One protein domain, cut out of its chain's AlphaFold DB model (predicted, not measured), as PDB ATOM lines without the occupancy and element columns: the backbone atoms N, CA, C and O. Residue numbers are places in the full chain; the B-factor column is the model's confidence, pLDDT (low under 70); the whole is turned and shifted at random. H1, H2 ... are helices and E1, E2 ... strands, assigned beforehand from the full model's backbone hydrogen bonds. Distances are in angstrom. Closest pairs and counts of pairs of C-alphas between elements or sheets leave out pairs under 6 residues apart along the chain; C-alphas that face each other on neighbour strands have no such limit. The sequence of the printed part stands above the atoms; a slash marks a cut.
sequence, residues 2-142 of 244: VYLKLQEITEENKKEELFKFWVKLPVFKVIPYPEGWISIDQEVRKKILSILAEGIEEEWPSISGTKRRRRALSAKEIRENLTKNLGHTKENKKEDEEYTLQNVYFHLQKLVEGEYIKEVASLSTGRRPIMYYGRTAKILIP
ATOM      1  N   VAL A   2     -29.242   8.318  89.285       56.97
ATOM      2  CA  VAL A   2     -28.880   9.743  89.513       56.97
ATOM      3  C   VAL A   2     -27.555   9.932  90.280       56.97
ATOM      4  O   VAL A   2     -26.750  10.774  89.904       56.97
ATOM      5  N   TYR A   3     -27.278   9.107  91.296       53.84
ATOM      6  CA  TYR A   3     -26.034   9.179  92.084       53.84
ATOM      7  C   TYR A   3     -24.758   8.891  91.279       53.84
ATOM      8  O   TYR A   3     -23.749   9.554  91.491       53.84
ATOM      9  N   LEU A   4     -24.810   7.942  90.338       56.22
ATOM     10  CA  LEU A   4     -23.665   7.611  89.479       56.22
ATOM     11  C   LEU A   4     -23.332   8.774  88.536       56.22
ATOM     12  O   LEU A   4     -22.181   9.183  88.468       56.22
ATOM     13  N   LYS A   5     -24.352   9.397  87.928       55.00
ATOM     14  CA  LYS A   5     -24.169  10.601  87.101       55.00
ATOM     15  C   LYS A   5     -23.578  11.772  87.894       55.00
ATOM     16  O   LYS A   5     -22.721  12.477  87.384       55.00
ATOM     17  N   LEU A   6     -24.003  11.978  89.144       53.97
ATOM     18  CA  LEU A   6     -23.441  13.028  90.004       53.97
ATOM     19  C   LEU A   6     -21.972  12.757  90.372       53.97
ATOM     20  O   LEU A   6     -21.173  13.691  90.392       53.97
ATOM     21  N   GLN A   7     -21.595  11.500  90.628       60.84
ATOM     22  CA  GLN A   7     -20.201  11.120  90.890       60.84
ATOM     23  C   GLN A   7     -19.311  11.287  89.651       60.84
ATOM     24  O   GLN A   7     -18.220  11.840  89.767       60.84
ATOM     25  N   GLU A   8     -19.794  10.887  88.473       61.16
ATOM     26  CA  GLU A   8     -19.087  11.062  87.196       61.16
ATOM     27  C   GLU A   8     -18.842  12.545  86.883       61.16
ATOM     28  O   GLU A   8     -17.702  12.932  86.628       61.16
ATOM     29  N   ILE A   9     -19.865  13.396  87.036       61.62
ATOM     30  CA  ILE A   9     -19.744  14.856  86.873       61.62
ATOM     31  C   ILE A   9     -18.731  15.441  87.875       61.62
ATOM     32  O   ILE A   9     -17.987  16.366  87.552       61.62
ATOM     33  N   THR A  10     -18.663  14.902  89.095       73.75
ATOM     34  CA  THR A  10     -17.736  15.393  90.127       73.75
ATOM     35  C   THR A  10     -16.282  15.024  89.819       73.75
ATOM     36  O   THR A  10     -15.394  15.857  89.988       73.75
ATOM     37  N   GLU A  11     -16.012  13.808  89.340       77.38
ATOM     38  CA  GLU A  11     -14.653  13.382  88.976       77.38
ATOM     39  C   GLU A  11     -14.165  14.028  87.672       77.38
ATOM     40  O   GLU A  11     -12.991  14.386  87.569       77.38
ATOM     41  N   GLU A  12     -15.048  14.245  86.695       78.25
ATOM     42  CA  GLU A  12     -14.712  14.970  85.465       78.25
ATOM     43  C   GLU A  12     -14.349  16.434  85.760       78.25
ATOM     44  O   GLU A  12     -13.308  16.917  85.311       78.25
ATOM     45  N   ASN A  13     -15.111  17.100  86.634       83.50
ATOM     46  CA  ASN A  13     -14.794  18.453  87.100       83.50
ATOM     47  C   ASN A  13     -13.432  18.530  87.809       83.50
ATOM     48  O   ASN A  13     -12.653  19.453  87.560       83.50
ATOM     49  N   LYS A  14     -13.105  17.547  88.659       86.19
ATOM     50  CA  LYS A  14     -11.785  17.468  89.309       86.19
ATOM     51  C   LYS A  14     -10.660  17.235  88.301       86.19
ATOM     52  O   LYS A  14      -9.588  17.819  88.434       86.19
ATOM     53  N   LYS A  15     -10.882  16.405  87.276       86.56
ATOM     54  CA  LYS A  15      -9.902  16.208  86.198       86.56
ATOM     55  C   LYS A  15      -9.658  17.495  85.423       86.56
ATOM     56  O   LYS A  15      -8.507  17.819  85.156       86.56
ATOM     57  N   GLU A  16     -10.703  18.256  85.102       88.94
ATOM     58  CA  GLU A  16     -10.537  19.565  84.462       88.94
ATOM     59  C   GLU A  16      -9.737  20.544  85.333       88.94
ATOM     60  O   GLU A  16      -8.942  21.335  84.812       88.94
ATOM     61  N   GLU A  17      -9.918  20.498  86.657       90.69
ATOM     62  CA  GLU A  17      -9.184  21.343  87.599       90.69
ATOM     63  C   GLU A  17      -7.668  21.149  87.490       90.69
ATOM     64  O   GLU A  17      -6.929  22.139  87.478       90.69
ATOM     65  N   LEU A  18      -7.210  19.910  87.273       92.31
ATOM     66  CA  LEU A  18      -5.789  19.589  87.096       92.31
ATOM     67  C   LEU A  18      -5.124  20.363  85.954       92.31
ATOM     68  O   LEU A  18      -3.916  20.609  85.987       92.31
ATOM     69  N   PHE A  19      -5.892  20.769  84.947       90.94
ATOM     70  CA  PHE A  19      -5.376  21.593  83.866       90.94
ATOM     71  C   PHE A  19      -5.674  23.083  84.069       90.94
ATOM     72  O   PHE A  19      -4.836  23.938  83.774       90.94
ATOM     73  N   LYS A  20      -6.871  23.423  84.566       90.81
ATOM     74  CA  LYS A  20      -7.318  24.818  84.707       90.81
ATOM     75  C   LYS A  20      -6.595  25.562  85.830       90.81
ATOM     76  O   LYS A  20      -6.488  26.788  85.753       90.81
ATOM     77  N   PHE A  21      -6.095  24.872  86.860       92.81
ATOM     78  CA  PHE A  21      -5.503  25.536  88.028       92.81
ATOM     79  C   PHE A  21      -4.305  26.427  87.658       92.81
ATOM     80  O   PHE A  21      -4.178  27.517  88.211       92.81
ATOM     81  N   TRP A  22      -3.479  26.021  86.682       91.56
ATOM     82  CA  TRP A  22      -2.289  26.770  86.259       91.56
ATOM     83  C   TRP A  22      -2.624  28.173  85.746       91.56
ATOM     84  O   TRP A  22      -1.886  29.131  85.978       91.56
ATOM     85  N   VAL A  23      -3.771  28.311  85.077       89.12
ATOM     86  CA  VAL A  23      -4.251  29.597  84.555       89.12
ATOM     87  C   VAL A  23      -4.578  30.563  85.694       89.12
ATOM     88  O   VAL A  23      -4.365  31.765  85.552       89.12
ATOM     89  N   LYS A  24      -5.047  30.031  86.828       90.38
ATOM     90  CA  LYS A  24      -5.454  30.792  88.016       90.38
ATOM     91  C   LYS A  24      -4.301  31.090  88.979       90.38
ATOM     92  O   LYS A  24      -4.513  31.807  89.952       90.38
ATOM     93  N   LEU A  25      -3.117  30.513  88.766       92.56
ATOM     94  CA  LEU A  25      -1.988  30.739  89.663       92.56
ATOM     95  C   LEU A  25      -1.471  32.178  89.557       92.56
ATOM     96  O   LEU A  25      -1.356  32.697  88.439       92.56
ATOM     97  N   PRO A  26      -1.072  32.788  90.689       93.81
ATOM     98  CA  PRO A  26      -0.320  34.029  90.647       93.81
ATOM     99  C   PRO A  26       0.981  33.820  89.866       93.81
ATOM    100  O   PRO A  26       1.588  32.740  89.881       93.81
ATOM    101  N   VAL A  27       1.408  34.867  89.160       91.88
ATOM    102  CA  VAL A  27       2.671  34.837  88.420       91.88
ATOM    103  C   VAL A  27       3.828  34.718  89.400       91.88
ATOM    104  O   VAL A  27       4.645  33.812  89.262       91.88
ATOM    105  N   PHE A  28       3.849  35.574  90.418       90.56
ATOM    106  CA  PHE A  28       4.891  35.618  91.430       90.56
ATOM    107  C   PHE A  28       4.338  35.238  92.800       90.56
ATOM    108  O   PHE A  28       3.244  35.645  93.180       90.56
ATOM    109  N   LYS A  29       5.128  34.489  93.567       90.62
ATOM    110  CA  LYS A  29       4.954  34.359  95.014       90.62
ATOM    111  C   LYS A  29       6.308  34.524  95.683       90.62
ATOM    112  O   LYS A  29       7.278  33.865  95.301       90.62
ATOM    113  N   VAL A  30       6.350  35.412  96.669       84.88
ATOM    114  CA  VAL A  30       7.515  35.603  97.531       84.88
ATOM    115  C   VAL A  30       7.481  34.537  98.621       84.88
ATOM    116  O   VAL A  30       6.444  34.336  99.251       84.88
ATOM    117  N   ILE A  31       8.596  33.841  98.821       83.38
ATOM    118  CA  ILE A  31       8.730  32.782  99.820       83.38
ATOM    119  C   ILE A  31       9.702  33.234 100.912       83.38
ATOM    120  O   ILE A  31      10.831  33.585 100.566       83.38
ATOM    121  N   PRO A  32       9.312  33.214 102.199       76.00
ATOM    122  CA  PRO A  32      10.173  33.646 103.296       76.00
ATOM    123  C   PRO A  32      11.547  32.953 103.325       76.00
ATOM    124  O   PRO A  32      11.666  31.744 103.109       76.00
ATOM    125  N   TYR A  33      12.586  33.729 103.623       68.94
ATOM    126  CA  TYR A  33      13.966  33.289 103.818       68.94
ATOM    127  C   TYR A  33      14.385  33.509 105.285       68.94
ATOM    128  O   TYR A  33      14.112  34.589 105.808       68.94
ATOM    129  N   PRO A  34      15.138  32.586 105.921       64.75
ATOM    130  CA  PRO A  34      15.678  31.342 105.366       64.75
ATOM    131  C   PRO A  34      14.735  30.134 105.466       64.75
ATOM    132  O   PRO A  34      14.961  29.155 104.756       64.75
ATOM    133  N   GLU A  35      13.707  30.175 106.319       65.75
ATOM    134  CA  GLU A  35      12.946  28.981 106.719       65.75
ATOM    135  C   GLU A  35      12.214  28.320 105.546       65.75
ATOM    136  O   GLU A  35      12.221  27.093 105.419       65.75
ATOM    137  N   GLY A  36      11.650  29.119 104.636       61.41
ATOM    138  CA  GLY A  36      11.108  28.603 103.386       61.41
ATOM    139  C   GLY A  36      12.229  28.026 102.523       61.41
ATOM    140  O   GLY A  36      12.198  26.851 102.161       61.41
ATOM    141  N   TRP A  37      13.256  28.827 102.222       65.44
ATOM    142  CA  TRP A  37      14.256  28.523 101.187       65.44
ATOM    143  C   TRP A  37      15.157  27.309 101.465       65.44
ATOM    144  O   TRP A  37      15.518  26.593 100.527       65.44
ATOM    145  N   ILE A  38      15.460  27.007 102.734       63.69
ATOM    146  CA  ILE A  38      16.168  25.768 103.131       63.69
ATOM    147  C   ILE A  38      15.418  24.526 102.613       63.69
ATOM    148  O   ILE A  38      16.010  23.487 102.293       63.69
ATOM    149  N   SER A  39      14.100  24.641 102.443       64.88
ATOM    150  CA  SER A  39      13.256  23.570 101.931       64.88
ATOM    151  C   SER A  39      13.349  23.355 100.416       64.88
ATOM    152  O   SER A  39      12.691  22.449  99.919       64.88
ATOM    153  N   ILE A  40      14.177  24.097  99.671       71.56
ATOM    154  CA  ILE A  40      14.440  23.840  98.238       71.56
ATOM    155  C   ILE A  40      15.909  23.540  97.947       71.56
ATOM    156  O   ILE A  40      16.252  23.246  96.807       71.56
ATOM    157  N   ASP A  41      16.798  23.602  98.936       73.38
ATOM    158  CA  ASP A  41      18.237  23.547  98.644       73.38
ATOM    159  C   ASP A  41      18.684  22.187  98.070       73.38
ATOM    160  O   ASP A  41      19.611  22.097  97.266       73.38
ATOM    161  N   GLN A  42      17.925  21.133  98.376       83.12
ATOM    162  CA  GLN A  42      18.144  19.801  97.815       83.12
ATOM    163  C   GLN A  42      17.747  19.729  96.339       83.12
ATOM    164  O   GLN A  42      16.641  20.116  95.953       83.12
ATOM    165  N   GLU A  43      18.620  19.117  95.544       86.12
ATOM    166  CA  GLU A  43      18.481  19.002  94.094       86.12
ATOM    167  C   GLU A  43      17.174  18.319  93.663       86.12
ATOM    168  O   GLU A  43      16.482  18.802  92.766       86.12
ATOM    169  N   VAL A  44      16.751  17.268  94.374       89.62
ATOM    170  CA  VAL A  44      15.482  16.568  94.106       89.62
ATOM    171  C   VAL A  44      14.286  17.523  94.138       89.62
ATOM    172  O   VAL A  44      13.411  17.471  93.276       89.62
ATOM    173  N   ARG A  45      14.253  18.453  95.098       92.31
ATOM    174  CA  ARG A  45      13.154  19.417  95.253       92.31
ATOM    175  C   ARG A  45      13.153  20.461  94.137       92.31
ATOM    176  O   ARG A  45      12.082  20.808  93.642       92.31
ATOM    177  N   LYS A  46      14.335  20.890  93.678       90.50
ATOM    178  CA  LYS A  46      14.479  21.760  92.496       90.50
ATOM    179  C   LYS A  46      13.953  21.063  91.238       90.50
ATOM    180  O   LYS A  46      13.161  21.659  90.508       90.50
ATOM    181  N   LYS A  47      14.308  19.788  91.036       92.62
ATOM    182  CA  LYS A  47      13.822  18.972  89.910       92.62
ATOM    183  C   LYS A  47      12.303  18.783  89.942       92.62
ATOM    184  O   LYS A  47      11.653  19.006  88.926       92.62
ATOM    185  N   ILE A  48      11.715  18.474  91.105       95.19
ATOM    186  CA  ILE A  48      10.250  18.373  91.261       95.19
ATOM    187  C   ILE A  48       9.562  19.678  90.839       95.19
ATOM    188  O   ILE A  48       8.581  19.648  90.097       95.19
ATOM    189  N   LEU A  49      10.074  20.834  91.273       94.19
ATOM    190  CA  LEU A  49       9.503  22.127  90.889       94.19
ATOM    191  C   LEU A  49       9.627  22.411  89.386       94.19
ATOM    192  O   LEU A  49       8.702  23.001  88.830       94.19
ATOM    193  N   SER A  50      10.716  21.983  88.735       92.75
ATOM    194  CA  SER A  50      10.870  22.077  87.271       92.75
ATOM    195  C   SER A  50       9.826  21.226  86.555       92.75
ATOM    196  O   SER A  50       9.056  21.746  85.755       92.75
ATOM    197  N   ILE A  51       9.699  19.957  86.951       95.06
ATOM    198  CA  ILE A  51       8.724  19.013  86.384       95.06
ATOM    199  C   ILE A  51       7.293  19.559  86.505       95.06
ATOM    200  O   ILE A  51       6.503  19.454  85.572       95.06
ATOM    201  N   LEU A  52       6.943  20.179  87.634       95.88
ATOM    202  CA  LEU A  52       5.625  20.791  87.825       95.88
ATOM    203  C   LEU A  52       5.441  22.102  87.036       95.88
ATOM    204  O   LEU A  52       4.308  22.490  86.757       95.88
ATOM    205  N   ALA A  53       6.521  22.810  86.699       93.25
ATOM    206  CA  ALA A  53       6.480  24.002  85.852       93.25
ATOM    207  C   ALA A  53       6.291  23.636  84.373       93.25
ATOM    208  O   ALA A  53       5.476  24.247  83.680       93.25
ATOM    209  N   GLU A  54       7.020  22.619  83.921       92.75
ATOM    210  CA  GLU A  54       6.945  22.061  82.573       92.75
ATOM    211  C   GLU A  54       5.606  21.350  82.360       92.75
ATOM    212  O   GLU A  54       4.908  21.614  81.388       92.75
ATOM    213  N   GLY A  55       5.184  20.522  83.316       93.38
ATOM    214  CA  GLY A  55       3.987  19.697  83.199       93.38
ATOM    215  C   GLY A  55       4.129  18.580  82.164       93.38
ATOM    216  O   GLY A  55       5.197  18.331  81.614       93.38
ATOM    217  N   ILE A  56       3.024  17.886  81.899       93.62
ATOM    218  CA  ILE A  56       2.948  16.827  80.888       93.62
ATOM    219  C   ILE A  56       1.827  17.125  79.898       93.62
ATOM    220  O   ILE A  56       0.797  17.683  80.271       93.62
ATOM    221  N   GLU A  57       2.005  16.751  78.635       92.12
ATOM    222  CA  GLU A  57       0.914  16.800  77.664       92.12
ATOM    223  C   GLU A  57       0.020  15.572  77.800       92.12
ATOM    224  O   GLU A  57       0.484  14.435  77.725       92.12
ATOM    225  N   GLU A  58      -1.274  15.813  77.964       90.44
ATOM    226  CA  GLU A  58      -2.296  14.779  78.080       90.44
ATOM    227  C   GLU A  58      -3.553  15.201  77.314       90.44
ATOM    228  O   GLU A  58      -3.765  16.386  77.035       90.44
ATOM    229  N   GLU A  59      -4.379  14.230  76.934       86.38
ATOM    230  CA  GLU A  59      -5.679  14.494  76.326       86.38
ATOM    231  C   GLU A  59      -6.592  15.252  77.298       86.38
ATOM    232  O   GLU A  59      -6.695  14.934  78.484       86.38
ATOM    233  N   TRP A  60      -7.239  16.297  76.789       82.06
ATOM    234  CA  TRP A  60      -8.156  17.112  77.562       82.06
ATOM    235  C   TRP A  60      -9.467  16.350  77.812       82.06
ATOM    236  O   TRP A  60     -10.098  15.932  76.840       82.06
ATOM    237  N   PRO A  61      -9.940  16.227  79.071       78.94
ATOM    238  CA  PRO A  61     -11.093  15.386  79.404       78.94
ATOM    239  C   PRO A  61     -12.354  15.686  78.585       78.94
ATOM    240  O   PRO A  61     -13.007  14.766  78.112       78.94
ATOM    241  N   SER A  62     -12.666  16.966  78.368       77.31
ATOM    242  CA  SER A  62     -13.918  17.386  77.724       77.31
ATOM    243  C   SER A  62     -13.844  17.519  76.195       77.31
ATOM    244  O   SER A  62     -14.854  17.828  75.569       77.31
ATOM    245  N   ILE A  63     -12.674  17.329  75.566       80.00
ATOM    246  CA  ILE A  63     -12.501  17.467  74.108       80.00
ATOM    247  C   ILE A  63     -11.503  16.414  73.624       80.00
ATOM    248  O   ILE A  63     -10.288  16.623  73.675       80.00
ATOM    249  N   SER A  64     -12.026  15.300  73.110       79.25
ATOM    250  CA  SER A  64     -11.187  14.220  72.594       79.25
ATOM    251  C   SER A  64     -10.302  14.683  71.430       79.25
ATOM    252  O   SER A  64     -10.677  15.553  70.639       79.25
ATOM    253  N   GLY A  65      -9.088  14.140  71.363       79.38
ATOM    254  CA  GLY A  65      -8.069  14.485  70.371       79.38
ATOM    255  C   GLY A  65      -7.352  15.816  70.627       79.38
ATOM    256  O   GLY A  65      -6.339  16.092  69.983       79.38
ATOM    257  N   THR A  66      -7.809  16.633  71.585       84.44
ATOM    258  CA  THR A  66      -7.121  17.873  71.968       84.44
ATOM    259  C   THR A  66      -6.160  17.597  73.115       84.44
ATOM    260  O   THR A  66      -6.583  17.310  74.232       84.44
ATOM    261  N   LYS A  67      -4.855  17.730  72.869       87.81
ATOM    262  CA  LYS A  67      -3.847  17.665  73.933       87.81
ATOM    263  C   LYS A  67      -3.686  19.017  74.610       87.81
ATOM    264  O   LYS A  67      -3.661  20.059  73.955       87.81
ATOM    265  N   ARG A  68      -3.553  18.999  75.932       87.94
ATOM    266  CA  ARG A  68      -3.188  20.168  76.729       87.94
ATOM    267  C   ARG A  68      -2.171  19.793  77.789       87.94
ATOM    268  O   ARG A  68      -2.082  18.656  78.237       87.94
ATOM    269  N   ARG A  69      -1.411  20.798  78.203       91.50
ATOM    270  CA  ARG A  69      -0.387  20.653  79.226       91.50
ATOM    271  C   ARG A  69      -1.016  20.691  80.617       91.50
ATOM    272  O   ARG A  69      -1.602  21.700  81.014       91.50
ATOM    273  N   ARG A  70      -0.886  19.593  81.356       93.81
ATOM    274  CA  ARG A  70      -1.276  19.452  82.757       93.81
ATOM    275  C   ARG A  70      -0.059  19.659  83.653       93.81
ATOM    276  O   ARG A  70       0.948  18.977  83.515       93.81
ATOM    277  N   ARG A  71      -0.176  20.585  84.604       94.88
ATOM    278  CA  ARG A  71       0.901  20.957  85.546       94.88
ATOM    279  C   ARG A  71       0.637  20.532  86.989       94.88
ATOM    280  O   ARG A  71       1.414  20.848  87.883       94.88
ATOM    281  N   ALA A  72      -0.472  19.831  87.215       96.75
ATOM    282  CA  ALA A  72      -0.761  19.154  88.465       96.75
ATOM    283  C   ALA A  72      -0.471  17.669  88.271       96.75
ATOM    284  O   ALA A  72      -1.135  17.032  87.454       96.75
ATOM    285  N   LEU A  73       0.515  17.128  88.980       97.25
ATOM    286  CA  LEU A  73       1.011  15.767  88.784       97.25
ATOM    287  C   LEU A  73       0.920  14.961  90.078       97.25
ATOM    288  O   LEU A  73       1.091  15.491  91.175       97.25
ATOM    289  N   SER A  74       0.670  13.667  89.948       97.12
ATOM    290  CA  SER A  74       0.731  12.727  91.064       97.12
ATOM    291  C   SER A  74       2.179  12.386  91.429       97.12
ATOM    292  O   SER A  74       3.090  12.499  90.609       97.12
ATOM    293  N   ALA A  75       2.405  11.885  92.647       96.75
ATOM    294  CA  ALA A  75       3.737  11.454  93.085       96.75
ATOM    295  C   ALA A  75       4.360  10.390  92.157       96.75
ATOM    296  O   ALA A  75       5.570  10.388  91.934       96.75
ATOM    297  N   LYS A  76       3.530   9.511  91.577       95.44
ATOM    298  CA  LYS A  76       3.973   8.491  90.619       95.44
ATOM    299  C   LYS A  76       4.480   9.123  89.320       95.44
ATOM    300  O   LYS A  76       5.570   8.788  88.876       95.44
ATOM    301  N   GLU A  77       3.727  10.061  88.755       96.00
ATOM    302  CA  GLU A  77       4.114  10.764  87.524       96.00
ATOM    303  C   GLU A  77       5.366  11.618  87.735       96.00
ATOM    304  O   GLU A  77       6.244  11.663  86.876       96.00
ATOM    305  N   ILE A  78       5.483  12.275  88.890       96.31
ATOM    306  CA  ILE A  78       6.681  13.042  89.253       96.31
ATOM    307  C   ILE A  78       7.898  12.119  89.299       96.31
ATOM    308  O   ILE A  78       8.915  12.429  88.685       96.31
ATOM    309  N   ARG A  79       7.780  10.961  89.961       94.75
ATOM    310  CA  ARG A  79       8.843   9.949  89.998       94.75
ATOM    311  C   ARG A  79       9.253   9.504  88.598       94.75
ATOM    312  O   ARG A  79      10.437   9.491  88.298       94.75
ATOM    313  N   GLU A  80       8.288   9.154  87.753       93.00
ATOM    314  CA  GLU A  80       8.564   8.723  86.379       93.00
ATOM    315  C   GLU A  80       9.328   9.799  85.598       93.00
ATOM    316  O   GLU A  80      10.257   9.481  84.867       93.00
ATOM    317  N   ASN A  81       8.991  11.081  85.774       92.69
ATOM    318  CA  ASN A  81       9.725  12.168  85.124       92.69
ATOM    319  C   ASN A  81      11.125  12.394  85.713       92.69
ATOM    320  O   ASN A  81      12.038  12.710  84.955       92.69
ATOM    321  N   LEU A  82      11.321  12.186  87.019       90.75
ATOM    322  CA  LEU A  82      12.651  12.235  87.637       90.75
ATOM    323  C   LEU A  82      13.587  11.158  87.068       90.75
ATOM    324  O   LEU A  82      14.779  11.413  86.915       90.75
ATOM    325  N   THR A  83      13.055   9.984  86.719       88.75
ATOM    326  CA  THR A  83      13.857   8.844  86.254       88.75
ATOM    327  C   THR A  83      13.960   8.712  84.731       88.75
ATOM    328  O   THR A  83      14.811   7.967  84.251       88.75
ATOM    329  N   LYS A  84      13.157   9.447  83.943       82.94
ATOM    330  CA  LYS A  84      13.099   9.346  82.464       82.94
ATOM    331  C   LYS A  84      14.451   9.479  81.746       82.94
ATOM    332  O   LYS A  84      14.627   8.862  80.701       82.94
ATOM    333  N   ASN A  85      15.386  10.253  82.299       66.00
ATOM    334  CA  ASN A  85      16.700  10.512  81.691       66.00
ATOM    335  C   ASN A  85      17.848   9.720  82.344       66.00
ATOM    336  O   ASN A  85      19.004   9.867  81.950       66.00
ATOM    337  N   LEU A  86      17.540   8.863  83.320       68.69
ATOM    338  CA  LEU A  86      18.512   7.990  83.966       68.69
ATOM    339  C   LEU A  86      18.713   6.754  83.081       68.69
ATOM    340  O   LEU A  86      18.010   5.755  83.202       68.69
ATOM    341  N   GLY A  87      19.657   6.819  82.140       55.66
ATOM    342  CA  GLY A  87      20.077   5.642  81.364       55.66
ATOM    343  C   GLY A  87      20.553   4.482  82.260       55.66
ATOM    344  O   GLY A  87      20.791   4.650  83.448       55.66
ATOM    345  N   HIS A  88      20.752   3.281  81.725       53.25
ATOM    346  CA  HIS A  88      21.173   2.121  82.531       53.25
ATOM    347  C   HIS A  88      22.695   2.064  82.797       53.25
ATOM    348  O   HIS A  88      23.350   1.078  82.458       53.25
ATOM    349  N   THR A  89      23.293   3.096  83.398       55.84
ATOM    350  CA  THR A  89      24.698   3.063  83.860       55.84
ATOM    351  C   THR A  89      24.791   2.792  85.370       55.84
ATOM    352  O   THR A  89      23.810   2.884  86.106       55.84
ATOM    353  N   LYS A  90      25.977   2.397  85.862       55.16
ATOM    354  CA  LYS A  90      26.202   2.092  87.292       55.16
ATOM    355  C   LYS A  90      26.029   3.309  88.215       55.16
ATOM    356  O   LYS A  90      25.639   3.116  89.360       55.16
ATOM    357  N   GLU A  91      26.288   4.523  87.730       56.28
ATOM    358  CA  GLU A  91      26.007   5.773  88.457       56.28
ATOM    359  C   GLU A  91      24.498   6.029  88.554       56.28
ATOM    360  O   GLU A  91      23.991   6.331  89.632       56.28
ATOM    361  N   ASN A  92      23.759   5.731  87.486       56.72
ATOM    362  CA  ASN A  92      22.310   5.913  87.433       56.72
ATOM    363  C   ASN A  92      21.540   4.931  88.330       56.72
ATOM    364  O   ASN A  92      20.408   5.212  88.706       56.72
ATOM    365  N   LYS A  93      22.146   3.805  88.744       57.66
ATOM    366  CA  LYS A  93      21.554   2.921  89.766       57.66
ATOM    367  C   LYS A  93      21.454   3.590  91.140       57.66
ATOM    368  O   LYS A  93      20.475   3.356  91.835       57.66
ATOM    369  N   LYS A  94      22.433   4.422  91.519       59.75
ATOM    370  CA  LYS A  94      22.376   5.182  92.779       59.75
ATOM    371  C   LYS A  94      21.325   6.290  92.716       59.75
ATOM    372  O   LYS A  94      20.626   6.511  93.695       59.75
ATOM    373  N   GLU A  95      21.183   6.949  91.567       60.66
ATOM    374  CA  GLU A  95      20.138   7.960  91.366       60.66
ATOM    375  C   GLU A  95      18.728   7.336  91.307       60.66
ATOM    376  O   GLU A  95      17.780   7.901  91.844       60.66
ATOM    377  N   ASP A  96      18.557   6.136  90.745       65.69
ATOM    378  CA  ASP A  96      17.262   5.429  90.757       65.69
ATOM    379  C   ASP A  96      16.865   4.961  92.180       65.69
ATOM    380  O   ASP A  96      15.686   4.970  92.547       65.69
ATOM    381  N   GLU A  97      17.851   4.642  93.029       68.06
ATOM    382  CA  GLU A  97      17.661   4.432  94.475       68.06
ATOM    383  C   GLU A  97      17.311   5.736  95.223       68.06
ATOM    384  O   GLU A  97      16.586   5.704  96.221       68.06
ATOM    385  N   GLU A  98      17.753   6.896  94.727       78.56
ATOM    386  CA  GLU A  98      17.411   8.210  95.285       78.56
ATOM    387  C   GLU A  98      15.950   8.589  94.987       78.56
ATOM    388  O   GLU A  98      15.256   9.128  95.850       78.56
ATOM    389  N   TYR A  99      15.413   8.243  93.814       85.94
ATOM    390  CA  TYR A  99      14.043   8.601  93.410       85.94
ATOM    391  C   TYR A  99      13.000   7.507  93.699       85.94
ATOM    392  O   TYR A  99      12.062   7.278  92.924       85.94
ATOM    393  N   THR A 100      13.104   6.828  94.844       90.62
ATOM    394  CA  THR A 100      12.024   5.933  95.296       90.62
ATOM    395  C   THR A 100      10.728   6.712  95.536       90.62
ATOM    396  O   THR A 100      10.733   7.884  95.910       90.62
ATOM    397  N   LEU A 101       9.576   6.054  95.365       92.12
ATOM    398  CA  LEU A 101       8.274   6.703  95.569       92.12
ATOM    399  C   LEU A 101       8.114   7.242  97.002       92.12
ATOM    400  O   LEU A 101       7.540   8.310  97.198       92.12
ATOM    401  N   GLN A 102       8.654   6.529  97.993       92.94
ATOM    402  CA  GLN A 102       8.671   6.974  99.385       92.94
ATOM    403  C   GLN A 102       9.492   8.258  99.558       92.94
ATOM    404  O   GLN A 102       9.031   9.179 100.231       92.94
ATOM    405  N   ASN A 103      10.656   8.354  98.908       91.56
ATOM    406  CA  ASN A 103      11.464   9.569  98.956       91.56
ATOM    407  C   ASN A 103      10.781  10.745  98.233       91.56
ATOM    408  O   ASN A 103      10.773  11.869  98.729       91.56
ATOM    409  N   VAL A 104      10.104  10.488  97.108       94.44
ATOM    410  CA  VAL A 104       9.293  11.513  96.432       94.44
ATOM    411  C   VAL A 104       8.195  12.045  97.359       94.44
ATOM    412  O   VAL A 104       8.049  13.260  97.472       94.44
ATOM    413  N   TYR A 105       7.469  11.184  98.082       95.69
ATOM    414  CA  TYR A 105       6.483  11.640  99.074       95.69
ATOM    415  C   TYR A 105       7.106  12.492 100.183       95.69
ATOM    416  O   TYR A 105       6.543  13.530 100.531       95.69
ATOM    417  N   PHE A 106       8.274  12.098 100.696       93.69
ATOM    418  CA  PHE A 106       9.006  12.879 101.694       93.69
ATOM    419  C   PHE A 106       9.333  14.294 101.186       93.69
ATOM    420  O   PHE A 106       9.057  15.285 101.866       93.69
ATOM    421  N   HIS A 107       9.852  14.417  99.962       94.06
ATOM    422  CA  HIS A 107      10.155  15.722  99.373       94.06
ATOM    423  C   HIS A 107       8.899  16.543  99.057       94.06
ATOM    424  O   HIS A 107       8.903  17.754  99.281       94.06
ATOM    425  N   LEU A 108       7.821  15.912  98.580       95.44
ATOM    426  CA  LEU A 108       6.540  16.584  98.345       95.44
ATOM    427  C   LEU A 108       5.969  17.158  99.639       95.44
ATOM    428  O   LEU A 108       5.546  18.309  99.644       95.44
ATOM    429  N   GLN A 109       6.021  16.408 100.742       94.19
ATOM    430  CA  GLN A 109       5.594  16.902 102.048       94.19
ATOM    431  C   GLN A 109       6.370  18.166 102.439       94.19
ATOM    432  O   GLN A 109       5.759  19.171 102.789       94.19
ATOM    433  N   LYS A 110       7.701  18.161 102.301       92.44
ATOM    434  CA  LYS A 110       8.533  19.340 102.597       92.44
ATOM    435  C   LYS A 110       8.209  20.537 101.701       92.44
ATOM    436  O   LYS A 110       8.233  21.674 102.160       92.44
ATOM    437  N   LEU A 111       7.899  20.293 100.429       93.69
ATOM    438  CA  LEU A 111       7.497  21.341  99.491       93.69
ATOM    439  C   LEU A 111       6.099  21.904  99.796       93.69
ATOM    440  O   LEU A 111       5.872  23.089  99.561       93.69
ATOM    441  N   VAL A 112       5.179  21.084 100.312       93.69
ATOM    442  CA  VAL A 112       3.861  21.531 100.795       93.69
ATOM    443  C   VAL A 112       4.011  22.348 102.077       93.69
ATOM    444  O   VAL A 112       3.462  23.441 102.155       93.69
ATOM    445  N   GLU A 113       4.793  21.863 103.047       90.38
ATOM    446  CA  GLU A 113       5.094  22.566 104.306       90.38
ATOM    447  C   GLU A 113       5.734  23.942 104.052       90.38
ATOM    448  O   GLU A 113       5.375  24.917 104.701       90.38
ATOM    449  N   GLY A 114       6.637  24.039 103.070       87.75
ATOM    450  CA  GLY A 114       7.243  25.303 102.632       87.75
ATOM    451  C   GLY A 114       6.385  26.137 101.668       87.75
ATOM    452  O   GLY A 114       6.869  27.119 101.111       87.75
ATOM    453  N   GLU A 115       5.139  25.731 101.419       90.75
ATOM    454  CA  GLU A 115       4.172  26.381 100.526       90.75
ATOM    455  C   GLU A 115       4.635  26.623  99.073       90.75
ATOM    456  O   GLU A 115       4.172  27.554  98.390       90.75
ATOM    457  N   TYR A 116       5.539  25.783  98.575       92.19
ATOM    458  CA  TYR A 116       6.025  25.802  97.193       92.19
ATOM    459  C   TYR A 116       5.056  25.135  96.227       92.19
ATOM    460  O   TYR A 116       4.911  25.539  95.067       92.19
ATOM    461  N   ILE A 117       4.394  24.099  96.726       95.62
ATOM    462  CA  ILE A 117       3.368  23.343  96.027       95.62
ATOM    463  C   ILE A 117       2.154  23.197  96.938       95.62
ATOM    464  O   ILE A 117       2.227  23.418  98.144       95.62
ATOM    465  N   LYS A 118       1.029  22.811  96.352       95.94
ATOM    466  CA  LYS A 118      -0.191  22.453  97.066       95.94
ATOM    467  C   LYS A 118      -0.837  21.252  96.401       95.94
ATOM    468  O   LYS A 118      -0.595  20.988  95.222       95.94
ATOM    469  N   GLU A 119      -1.687  20.562  97.145       96.38
ATOM    470  CA  GLU A 119      -2.642  19.644  96.541       96.38
ATOM    471  C   GLU A 119      -3.633  20.444  95.683       96.38
ATOM    472  O   GLU A 119      -4.161  21.472  96.110       96.38
ATOM    473  N   VAL A 120      -3.819  20.005  94.441       95.62
ATOM    474  CA  VAL A 120      -4.738  20.616  93.475       95.62
ATOM    475  C   VAL A 120      -6.054  19.858  93.459       95.62
ATOM    476  O   VAL A 120      -7.105  20.482  93.503       95.62
ATOM    477  N   ALA A 121      -5.997  18.528  93.406       94.31
ATOM    478  CA  ALA A 121      -7.177  17.679  93.475       94.31
ATOM    479  C   ALA A 121      -6.809  16.258  93.915       94.31
ATOM    480  O   ALA A 121      -5.651  15.834  93.839       94.31
ATOM    481  N   SER A 122      -7.842  15.508  94.295       92.88
ATOM    482  CA  SER A 122      -7.767  14.096  94.650       92.88
ATOM    483  C   SER A 122      -8.769  13.295  93.816       92.88
ATOM    484  O   SER A 122      -9.986  13.513  93.921       92.88
ATOM    485  N   LEU A 123      -8.259  12.402  92.964       91.06
ATOM    486  CA  LEU A 123      -9.068  11.561  92.075       91.06
ATOM    487  C   LEU A 123      -9.210  10.151  92.637       91.06
ATOM    488  O   LEU A 123      -8.237   9.550  93.100       91.06
ATOM    489  N   SER A 124     -10.416   9.595  92.569       85.69
ATOM    490  CA  SER A 124     -10.685   8.252  93.093       85.69
ATOM    491  C   SER A 124     -10.425   7.191  92.027       85.69
ATOM    492  O   SER A 124     -11.321   6.825  91.271       85.69
ATOM    493  N   THR A 125      -9.204   6.657  91.971       77.56
ATOM    494  CA  THR A 125      -8.854   5.580  91.029       77.56
ATOM    495  C   THR A 125      -8.818   4.235  91.757       77.56
ATOM    496  O   THR A 125      -7.830   3.864  92.392       77.56
ATOM    497  N   GLY A 126      -9.914   3.477  91.688       78.50
ATOM    498  CA  GLY A 126     -10.036   2.191  92.380       78.50
ATOM    499  C   GLY A 126     -10.259   2.352  93.888       78.50
ATOM    500  O   GLY A 126     -11.190   3.030  94.305       78.50
ATOM    501  N   ARG A 127      -9.443   1.687  94.723       79.88
ATOM    502  CA  ARG A 127      -9.641   1.657  96.192       79.88
ATOM    503  C   ARG A 127      -9.006   2.822  96.951       79.88
ATOM    504  O   ARG A 127      -9.330   3.003  98.121       79.88
ATOM    505  N   ARG A 128      -8.057   3.546  96.353       83.75
ATOM    506  CA  ARG A 128      -7.322   4.621  97.034       83.75
ATOM    507  C   ARG A 128      -7.372   5.905  96.209       83.75
ATOM    508  O   ARG A 128      -7.185   5.829  94.996       83.75
ATOM    509  N   PRO A 129      -7.593   7.062  96.852       89.88
ATOM    510  CA  PRO A 129      -7.484   8.340  96.176       89.88
ATOM    511  C   PRO A 129      -6.034   8.610  95.757       89.88
ATOM    512  O   PRO A 129      -5.093   8.292  96.488       89.88
ATOM    513  N   ILE A 130      -5.864   9.198  94.577       93.44
ATOM    514  CA  ILE A 130      -4.584   9.679  94.058       93.44
ATOM    515  C   ILE A 130      -4.570  11.198  94.195       93.44
ATOM    516  O   ILE A 130      -5.405  11.885  93.607       93.44
ATOM    517  N   MET A 131      -3.599  11.704  94.951       96.00
ATOM    518  CA  MET A 131      -3.377  13.137  95.143       96.00
ATOM    519  C   MET A 131      -2.551  13.704  93.989       96.00
ATOM    520  O   MET A 131      -1.548  13.105  93.584       96.00
ATOM    521  N   TYR A 132      -2.946  14.874  93.500       97.44
ATOM    522  CA  TYR A 132      -2.229  15.627  92.477       97.44
ATOM    523  C   TYR A 132      -1.707  16.932  93.062       97.44
ATOM    524  O   TYR A 132      -2.447  17.680  93.699       97.44
ATOM    525  N   TYR A 133      -0.439  17.224  92.806       98.06
ATOM    526  CA  TYR A 133       0.269  18.378  93.343       98.06
ATOM    527  C   TYR A 133       0.613  19.357  92.232       98.06
ATOM    528  O   TYR A 133       0.997  18.947  91.141       98.06
ATOM    529  N   GLY A 134       0.518  20.652  92.513       97.12
ATOM    530  CA  GLY A 134       0.892  21.721  91.592       97.12
ATOM    531  C   GLY A 134       1.576  22.867  92.326       97.12
ATOM    532  O   GLY A 134       1.424  23.018  93.538       97.12
ATOM    533  N   ARG A 135       2.342  23.686  91.601       96.19
ATOM    534  CA  ARG A 135       3.024  24.854  92.186       96.19
ATOM    535  C   ARG A 135       2.018  25.870  92.735       96.19
ATOM    536  O   ARG A 135       0.894  25.972  92.248       96.19
ATOM    537  N   THR A 136       2.438  26.655  93.723       95.19
ATOM    538  CA  THR A 136       1.633  27.758  94.280       95.19
ATOM    539  C   THR A 136       1.752  29.060  93.484       95.19
ATOM    540  O   THR A 136       0.891  29.926  93.615       95.19
ATOM    541  N   ALA A 137       2.772  29.181  92.629       94.62
ATOM    542  CA  ALA A 137       2.968  30.272  91.676       94.62
ATOM    543  C   ALA A 137       3.806  29.814  90.475       94.62
ATOM    544  O   ALA A 137       4.510  28.800  90.546       94.62
ATOM    545  N   LYS A 138       3.773  30.587  89.386       93.06
ATOM    546  CA  LYS A 138       4.576  30.308  88.181       93.06
ATOM    547  C   LYS A 138       6.062  30.596  88.406       93.06
ATOM    548  O   LYS A 138       6.926  29.836  87.964       93.06
ATOM    549  N   ILE A 139       6.363  31.647  89.163       89.44
ATOM    550  CA  ILE A 139       7.698  32.048  89.600       89.44
ATOM    551  C   ILE A 139       7.680  32.148  91.127       89.44
ATOM    552  O   ILE A 139       6.848  32.831  91.721       89.44
ATOM    553  N   LEU A 140       8.611  31.437  91.757       87.69
ATOM    554  CA  LEU A 140       8.817  31.450  93.201       87.69
ATOM    555  C   LEU A 140      10.081  32.266  93.446       87.69
ATOM    556  O   LEU A 140      11.134  31.929  92.907       87.69
ATOM    557  N   ILE A 141       9.958  33.353  94.201       81.19
ATOM    558  CA  ILE A 141      11.064  34.271  94.478       81.19
ATOM    559  C   ILE A 141      11.364  34.182  95.972       81.19
ATOM    560  O   ILE A 141      10.432  34.306  96.765       81.19
ATOM    561  N   PRO A 142      12.617  33.962  96.394       74.94
ATOM    562  CA  PRO A 142      12.951  34.107  97.803       74.94
ATOM    563  C   PRO A 142      12.670  35.550  98.232       74.94
ATOM    564  O   PRO A 142      13.033  36.487  97.519       74.94
TER     565      PRO A 142
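AT A GLANCE: This is residues 2 to 142 of the 244 residues of an uncharacterized protein of Candidatus Heimdallarchaeota archaeon LC_3 (UniProt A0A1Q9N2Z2). A long two-stranded ribbon, the hairpin E4 and E5, runs through the middle; H1 packs along E4 with its residues 10 to 22, and three helices that cross one another, H3, H4 and H6, pack on the ribbon too. The small hairpin E2 and E3 sits by H1, the pair E1 and E6 lies at one edge, and residues 2 to 9 of H1 stick out as an arm. The printed part has 141 residues, in the order H1 E1 H2 H3 E2 E3 H4 H5 H6 E4 E5 E6; the class is mixed, helices and strands. Each sheet has two strands, E1 and E6 parallel, the others antiparallel. The whole is compact, with a radius of gyration of the C-alphas of 16.4 A, spanning 52 by 39 by 28 A.

HOW THE PARTS SIT: Start at the hairpin of E4, residues 117 to 125, and E5, residues 128 to 135, where N 120 and O 132 are 2.8 A apart, within hydrogen-bond range. Residues 73 to 74 pair antiparallel with residues 132 to 133 of E5. H1, residues 2 to 24, has 12 pairs of C-alphas within 8 A of E4, the closest Lys 14 and Ala 121, 6.2 A. The hub is H6, residues 101 to 113. It touches H4, residues 75 to 83, the closest C-alphas being Arg 79 and Leu 101, 6.5 A, at a steep tilt of 69 degrees, only just short of perpendicular. H3, residues 43 to 54, touches H4 with residues 47 to 52 alone, the closest C-alphas Ile 48 and Ile 78, 6.7 A, about perpendicular at 74 degrees. H2, residues 37 to 40, only just touches H6, with 3 pairs of C-alphas within 8 A, the closest Ser 39 and Lys 110, 6.4 A. H5, residues 90 to 98, is close to H4 but not clearly touching, with Thr 83 and Asp 96 the closest C-alphas, 6.6 A. In the hairpin E2, residues 56 to 59, and E3, residues 67 to 70, N 56 and O 70 are 2.8 A apart; in E1, residues 28 to 31, and E6, residues 139 to 142, N 31 and O 141 are 2.8 A apart. In H3, H4 and H6 every O i to N i+4 pair is within hydrogen-bond range, in H1 15 of 19 and in H5 4 of 5; H2 is too short for one.

IN THESE COORDINATES: Find C-alpha 2 at (-28.880, 9.743, 89.513); from there H1 runs 31.5 A, with a kink of 45 degrees near residue 18. E4 is 22.1 A long and E5 23.2 A, H6 18.4 A and H3 16.6 A. E6 ends at C-alpha 142, (12.951, 34.107, 97.803).

THE WHOLE: The C-alphas farthest apart, Val 2 and Lys 90, are 55.7 A apart. The printed part has no cut, and no link is long. Look for pLDDT under 70 at residues 2 to 9, 33 to 39 and 85 to 97; the mean of the printed part is 83.8.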